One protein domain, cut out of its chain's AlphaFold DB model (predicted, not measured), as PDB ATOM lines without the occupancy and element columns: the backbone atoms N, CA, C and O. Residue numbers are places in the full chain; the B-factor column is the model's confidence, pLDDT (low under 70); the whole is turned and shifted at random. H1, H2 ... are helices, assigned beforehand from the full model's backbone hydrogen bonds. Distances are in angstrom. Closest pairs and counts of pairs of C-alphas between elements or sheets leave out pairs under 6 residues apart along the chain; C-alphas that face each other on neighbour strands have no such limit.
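What this domain is: This is residues 2 to 53 of the 400 residues of an uncharacterized protein of Phytophthora palmivora var. palmivora (UniProt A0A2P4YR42). One long helix, H1, has the helical hairpin of H2 and H3 packed along its later part, while its first residues, 2 to 9, stick out as a free arm. H1, H2 and H3 run alternately one way and back, with the tight turn between H2 and H3 close beside H1. The printed part has 52 residues with three named helices, in the order H1, H2, H3, and no named strand; its class is all helix. It is only just compact, close to loose, with a radius of gyration of the C-alphas of 11.8 A, and spans 40 by 18 by 13 A, the arm adding to the length.

Where its parts are: Find C-alpha 2 at (223.959, 147.354, 270.267); from there H1, residues 2 to 23, runs 32.4 A to C-alpha 23 at (226.517, 115.812, 263.379). H2 is residues 31 to 38, 10.8 A long. H3 is residues 43 to 51, 12.4 A long, and ends at C-alpha 51 at (240.959, 119.291, 271.553).

How they stand to each other: Start at H1, which touches H2 with residues 18 to 22 alone; the closest C-alphas, of Ile 18 and Leu 38, are 6.2 A apart. The two form a hairpin, opposite ways at a shallow tilt of 28 degrees. H1 only just touches H3, with 3 pairs of C-alphas within 8 A and with residues 14 to 18 alone; Leu 14 and Ala 43 have the closest C-alphas, 5.7 A apart. They run the same way at a shallow tilt of 23 degrees. H2 and H3 touch as a second hairpin, opposite ways at a shallow tilt of 19 degrees, closest at the C-alphas of Ile 37 and Leu 46, 5.9 A. In H2 and H3 every O i to N i+4 pair is within hydrogen-bond range; in H1, 17 of 18 are.

The domain as a whole: The C-alphas of Glu 2 and Pro 28 are the two farthest apart, at 40.6 A. Without residues 2 to 9 the body spans 27 by 18 by 13 A. The printed part has no cut; the link from H1 to H2 is short and that from H2 to H3 tight. Look at the B-factor column: the mean pLDDT of the printed part is 74.9, with residues 2 to 7, 25 to 29 and 52 to 53 under 70.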
ATOM      1  N   GLU A   2     223.012 148.155 271.084       56.72
ATOM      2  CA  GLU A   2     223.959 147.354 270.267       56.72
ATOM      3  C   GLU A   2     224.627 146.171 270.998       56.72
ATOM      4  O   GLU A   2     225.207 145.296 270.361       56.72
ATOM      5  N   GLN A   3     224.556 146.101 272.333       54.97
ATOM      6  CA  GLN A   3     225.144 144.991 273.102       54.97
ATOM      7  C   GLN A   3     224.316 143.696 272.978       54.97
ATOM      8  O   GLN A   3     224.876 142.617 272.826       54.97
ATOM      9  N   GLY A   4     222.982 143.808 272.992       60.62
ATOM     10  CA  GLY A   4     222.081 142.651 272.908       60.62
ATOM     11  C   GLY A   4     222.078 141.977 271.535       60.62
ATOM     12  O   GLY A   4     221.913 140.766 271.450       60.62
ATOM     13  N   ASN A   5     222.331 142.743 270.468       60.56
ATOM     14  CA  ASN A   5     222.363 142.209 269.105       60.56
ATOM     15  C   ASN A   5     223.646 141.401 268.825       60.56
ATOM     16  O   ASN A   5     223.612 140.431 268.078       60.56
ATOM     17  N   ARG A   6     224.767 141.756 269.476       64.12
ATOM     18  CA  ARG A   6     226.036 141.010 269.383       64.12
ATOM     19  C   ARG A   6     225.969 139.658 270.090       64.12
ATOM     20  O   ARG A   6     226.333 138.654 269.494       64.12
ATOM     21  N   HIS A   7     225.413 139.622 271.301       67.88
ATOM     22  CA  HIS A   7     225.199 138.361 272.016       67.88
ATOM     23  C   HIS A   7     224.244 137.425 271.269       67.88
ATOM     24  O   HIS A   7     224.473 136.221 271.225       67.88
ATOM     25  N   HIS A   8     223.191 137.962 270.646       74.19
ATOM     26  CA  HIS A   8     222.264 137.146 269.866       74.19
ATOM     27  C   HIS A   8     222.955 136.459 268.675       74.19
ATOM     28  O   HIS A   8     222.754 135.266 268.457       74.19
ATOM     29  N   GLU A   9     223.818 137.179 267.957       78.75
ATOM     30  CA  GLU A   9     224.575 136.631 266.828       78.75
ATOM     31  C   GLU A   9     225.620 135.592 267.271       78.75
ATOM     32  O   GLU A   9     225.745 134.537 266.651       78.75
ATOM     33  N   GLU A  10     226.317 135.827 268.388       79.06
ATOM     34  CA  GLU A  10     227.253 134.858 268.979       79.06
ATOM     35  C   GLU A  10     226.553 133.549 269.374       79.06
ATOM     36  O   GLU A  10     227.068 132.465 269.098       79.06
ATOM     37  N   HIS A  11     225.344 133.627 269.940       80.06
ATOM     38  CA  HIS A  11     224.542 132.445 270.262       80.06
ATOM     39  C   HIS A  11     224.071 131.693 269.011       80.06
ATOM     40  O   HIS A  11     224.081 130.460 269.002       80.06
ATOM     41  N   ILE A  12     223.700 132.403 267.940       83.62
ATOM     42  CA  ILE A  12     223.335 131.779 266.659       83.62
ATOM     43  C   ILE A  12     224.541 131.045 266.059       83.62
ATOM     44  O   ILE A  12     224.401 129.918 265.577       83.62
ATOM     45  N   GLN A  13     225.729 131.652 266.092       83.75
ATOM     46  CA  GLN A  13     226.944 131.030 265.566       83.75
ATOM     47  C   GLN A  13     227.394 129.838 266.412       83.75
ATOM     48  O   GLN A  13     227.705 128.785 265.855       83.75
ATOM     49  N   LEU A  14     227.344 129.953 267.740       85.56
ATOM     50  CA  LEU A  14     227.632 128.853 268.655       85.56
ATOM     51  C   LEU A  14     226.685 127.668 268.433       85.56
ATOM     52  O   LEU A  14     227.147 126.540 268.304       85.56
ATOM     53  N   ALA A  15     225.379 127.914 268.298       82.62
ATOM     54  CA  ALA A  15     224.402 126.860 268.028       82.62
ATOM     55  C   ALA A  15     224.687 126.129 266.704       82.62
ATOM     56  O   ALA A  15     224.555 124.907 266.630       82.62
ATOM     57  N   ARG A  16     225.132 126.852 265.665       85.38
ATOM     58  CA  ARG A  16     225.559 126.246 264.391       85.38
ATOM     59  C   ARG A  16     226.823 125.397 264.550       85.38
ATOM     60  O   ARG A  16     226.895 124.320 263.966       85.38
ATOM     61  N   LEU A  17     227.792 125.859 265.339       84.44
ATOM     62  CA  LEU A  17     229.032 125.133 265.640       84.44
ATOM     63  C   LEU A  17     228.781 123.867 266.472       84.44
ATOM     64  O   LEU A  17     229.310 122.813 266.131       84.44
ATOM     65  N   ILE A  18     227.928 123.941 267.498       83.50
ATOM     66  CA  ILE A  18     227.487 122.781 268.288       83.50
ATOM     67  C   ILE A  18     226.770 121.776 267.383       83.50
ATOM     68  O   ILE A  18     227.107 120.596 267.382       83.50
ATOM     69  N   ALA A  19     225.832 122.237 266.546       83.88
ATOM     70  CA  ALA A  19     225.123 121.368 265.607       83.88
ATOM     71  C   ALA A  19     226.078 120.673 264.620       83.88
ATOM     72  O   ALA A  19     225.917 119.486 264.331       83.88
ATOM     73  N   PHE A  20     227.096 121.385 264.130       82.88
ATOM     74  CA  PHE A  20     228.124 120.808 263.267       82.88
ATOM     75  C   PHE A  20     228.961 119.752 264.004       82.88
ATOM     76  O   PHE A  20     229.097 118.635 263.514       82.88
ATOM     77  N   ALA A  21     229.447 120.056 265.209       77.19
ATOM     78  CA  ALA A  21     230.257 119.136 266.008       77.19
ATOM     79  C   ALA A  21     229.489 117.874 266.455       77.19
ATOM     80  O   ALA A  21     230.078 116.805 266.569       77.19
ATOM     81  N   VAL A  22     228.171 117.963 266.668       77.12
ATOM     82  CA  VAL A  22     227.316 116.811 267.021       77.12
ATOM     83  C   VAL A  22     226.991 115.940 265.803       77.12
ATOM     84  O   VAL A  22     226.879 114.722 265.928       77.12
ATOM     85  N   THR A  23     226.831 116.544 264.621       78.75
ATOM     86  CA  THR A  23     226.517 115.812 263.379       78.75
ATOM     87  C   THR A  23     227.754 115.245 262.683       78.75
ATOM     88  O   THR A  23     227.633 114.280 261.929       78.75
ATOM     89  N   GLN A  24     228.937 115.798 262.958       74.25
ATOM     90  CA  GLN A  24     230.238 115.300 262.508       74.25
ATOM     91  C   GLN A  24     231.238 115.286 263.677       74.25
ATOM     92  O   GLN A  24     232.147 116.119 263.723       74.25
ATOM     93  N   PRO A  25     231.070 114.370 264.647       66.38
ATOM     94  CA  PRO A  25     231.955 114.305 265.801       66.38
ATOM     95  C   PRO A  25     233.373 113.882 265.376       66.38
ATOM     96  O   PRO A  25     233.506 112.967 264.558       66.38
ATOM     97  N   PRO A  26     234.442 114.511 265.901       64.12
ATOM     98  CA  PRO A  26     235.802 114.042 265.662       64.12
ATOM     99  C   PRO A  26     235.982 112.649 266.278       64.12
ATOM    100  O   PRO A  26     235.738 112.437 267.463       64.12
ATOM    101  N   GLU A  27     236.380 111.676 265.467       62.84
ATOM    102  CA  GLU A  27     236.689 110.322 265.929       62.84
ATOM    103  C   GLU A  27     238.039 110.315 266.677       62.84
ATOM    104  O   GLU A  27     239.016 110.842 266.132       62.84
ATOM    105  N   PRO A  28     238.154 109.706 267.876       53.47
ATOM    106  CA  PRO A  28     237.122 109.013 268.656       53.47
ATOM    107  C   PRO A  28     236.393 109.960 269.634       53.47
ATOM    108  O   PRO A  28     237.025 110.550 270.502       53.47
ATOM    109  N   SER A  29     235.062 110.069 269.533       61.31
ATOM    110  CA  SER A  29     234.232 110.831 270.487       61.31
ATOM    111  C   SER A  29     233.479 109.890 271.429       61.31
ATOM    112  O   SER A  29     232.625 109.125 270.966       61.31
ATOM    113  N   ASP A  30     233.745 109.968 272.734       70.06
ATOM    114  CA  ASP A  30     232.991 109.234 273.758       70.06
ATOM    115  C   ASP A  30     231.662 109.940 274.123       70.06
ATOM    116  O   ASP A  30     231.357 111.042 273.652       70.06
ATOM    117  N   SER A  31     230.814 109.293 274.932       75.25
ATOM    118  CA  SER A  31     229.526 109.879 275.332       75.25
ATOM    119  C   SER A  31     229.681 111.141 276.188       75.25
ATOM    120  O   SER A  31     228.862 112.046 276.068       75.25
ATOM    121  N   ALA A  32     230.730 111.231 277.011       75.88
ATOM    122  CA  ALA A  32     230.980 112.380 277.879       75.88
ATOM    123  C   ALA A  32     231.420 113.616 277.076       75.88
ATOM    124  O   ALA A  32     231.012 114.736 277.373       75.88
ATOM    125  N   GLN A  33     232.191 113.415 276.007       74.94
ATOM    126  CA  GLN A  33     232.624 114.455 275.085       74.94
ATOM    127  C   GLN A  33     231.452 114.976 274.248       74.94
ATOM    128  O   GLN A  33     231.336 116.182 274.041       74.94
ATOM    129  N   ARG A  34     230.534 114.097 273.819       77.06
ATOM    130  CA  ARG A  34     229.294 114.504 273.130       77.06
ATOM    131  C   ARG A  34     228.380 115.335 274.032       77.06
ATOM    132  O   ARG A  34     227.857 116.350 273.573       77.06
ATOM    133  N   ASP A  35     228.248 114.953 275.301       82.12
ATOM    134  CA  ASP A  35     227.503 115.735 276.293       82.12
ATOM    135  C   ASP A  35     228.174 117.094 276.554       82.12
ATOM    136  O   ASP A  35     227.504 118.125 276.580       82.12
ATOM    137  N   ALA A  36     229.505 117.138 276.650       80.44
ATOM    138  CA  ALA A  36     230.245 118.388 276.813       80.44
ATOM    139  C   ALA A  36     230.071 119.342 275.613       80.44
ATOM    140  O   ALA A  36     229.879 120.541 275.811       80.44
ATOM    141  N   ILE A  37     230.075 118.828 274.374       81.75
ATOM    142  CA  ILE A  37     229.842 119.623 273.152       81.75
ATOM    143  C   ILE A  37     228.445 120.259 273.164       81.75
ATOM    144  O   ILE A  37     228.302 121.432 272.817       81.75
ATOM    145  N   LEU A  38     227.418 119.505 273.573       82.62
ATOM    146  CA  LEU A  38     226.037 119.995 273.655       82.62
ATOM    147  C   LEU A  38     225.862 121.107 274.696       82.62
ATOM    148  O   LEU A  38     225.005 121.974 274.529       82.62
ATOM    149  N   HIS A  39     226.682 121.090 275.744       82.75
ATOM    150  CA  HIS A  39     226.650 122.051 276.841       82.75
ATOM    151  C   HIS A  39     227.719 123.151 276.737       82.75
ATOM    152  O   HIS A  39     227.931 123.889 277.697       82.75
ATOM    153  N   ALA A  40     228.382 123.304 275.586       81.62
ATOM    154  CA  ALA A  40     229.379 124.348 275.399       81.62
ATOM    155  C   ALA A  40     228.736 125.747 275.454       81.62
ATOM    156  O   ALA A  40     227.920 126.113 274.611       81.62
ATOM    157  N   GLU A  41     229.142 126.554 276.433       81.31
ATOM    158  CA  GLU A  41     228.613 127.911 276.641       81.31
ATOM    159  C   GLU A  41     229.271 128.960 275.724       81.31
ATOM    160  O   GLU A  41     228.795 130.091 275.615       81.31
ATOM    161  N   SER A  42     230.363 128.596 275.041       81.50
ATOM    162  CA  SER A  42     231.092 129.471 274.119       81.50
ATOM    163  C   SER A  42     231.834 128.695 273.028       81.50
ATOM    164  O   SER A  42     232.123 127.503 273.158       81.50
ATOM    165  N   ALA A  43     232.193 129.390 271.943       78.62
ATOM    166  CA  ALA A  43     232.949 128.793 270.842       78.62
ATOM    167  C   ALA A  43     234.363 128.357 271.270       78.62
ATOM    168  O   ALA A  43     234.873 127.365 270.759       78.62
ATOM    169  N   SER A  44     234.988 129.052 272.229       77.69
ATOM    170  CA  SER A  44     236.289 128.649 272.775       77.69
ATOM    171  C   SER A  44     236.176 127.388 273.632       77.69
ATOM    172  O   SER A  44     236.984 126.483 273.465       77.69
ATOM    173  N   ALA A  45     235.134 127.284 274.467       78.88
ATOM    174  CA  ALA A  45     234.868 126.080 275.253       78.88
ATOM    175  C   ALA A  45     234.638 124.863 274.344       78.88
ATOM    176  O   ALA A  45     235.193 123.796 274.587       78.88
ATOM    177  N   LEU A  46     233.897 125.042 273.245       81.06
ATOM    178  CA  LEU A  46     233.701 123.999 272.238       81.06
ATOM    179  C   LEU A  46     235.027 123.557 271.592       81.06
ATOM    180  O   LEU A  46     235.266 122.363 271.442       81.06
ATOM    181  N   VAL A  47     235.918 124.491 271.244       79.19
ATOM    182  CA  VAL A  47     237.240 124.168 270.673       79.19
ATOM    183  C   VAL A  47     238.126 123.408 271.664       79.19
ATOM    184  O   VAL A  47     238.831 122.485 271.256       79.19
ATOM    185  N   ASP A  48     238.084 123.757 272.949       78.88
ATOM    186  CA  ASP A  48     238.859 123.069 273.984       78.88
ATOM    187  C   ASP A  48     238.338 121.643 274.232       78.88
ATOM    188  O   ASP A  48     239.135 120.712 274.341       78.88
ATOM    189  N   ILE A  49     237.015 121.437 274.202       78.50
ATOM    190  CA  ILE A  49     236.382 120.108 274.298       78.50
ATOM    191  C   ILE A  49     236.748 119.222 273.097       78.50
ATOM    192  O   ILE A  49     237.044 118.037 273.260       78.50
ATOM    193  N   LEU A  50     236.786 119.782 271.883       76.81
ATOM    194  CA  LEU A  50     237.195 119.045 270.676       76.81
ATOM    195  C   LEU A  50     238.704 118.742 270.650       76.81
ATOM    196  O   LEU A  50     239.136 117.813 269.972       76.81
ATOM    197  N   ARG A  51     239.512 119.504 271.397       73.06
ATOM    198  CA  ARG A  51     240.959 119.291 271.553       73.06
ATOM    199  C   ARG A  51     241.301 118.295 272.669       73.06
ATOM    200  O   ARG A  51     242.408 117.762 272.658       73.06
ATOM    201  N   GLY A  52     240.373 118.052 273.596       62.34
ATOM    202  CA  GLY A  52     240.608 117.487 274.931       62.34
ATOM    203  C   GLY A  52     241.307 116.128 275.038       62.34
ATOM    204  O   GLY A  52     241.788 115.812 276.116       62.34
ATOM    205  N   GLU A  53     241.430 115.350 273.962       56.69
ATOM    206  CA  GLU A  53     241.985 113.982 274.014       56.69
ATOM    207  C   GLU A  53     242.940 113.653 272.846       56.69
ATOM    208  O   GLU A  53     243.545 112.582 272.815       56.69
TER     209      GLU A  53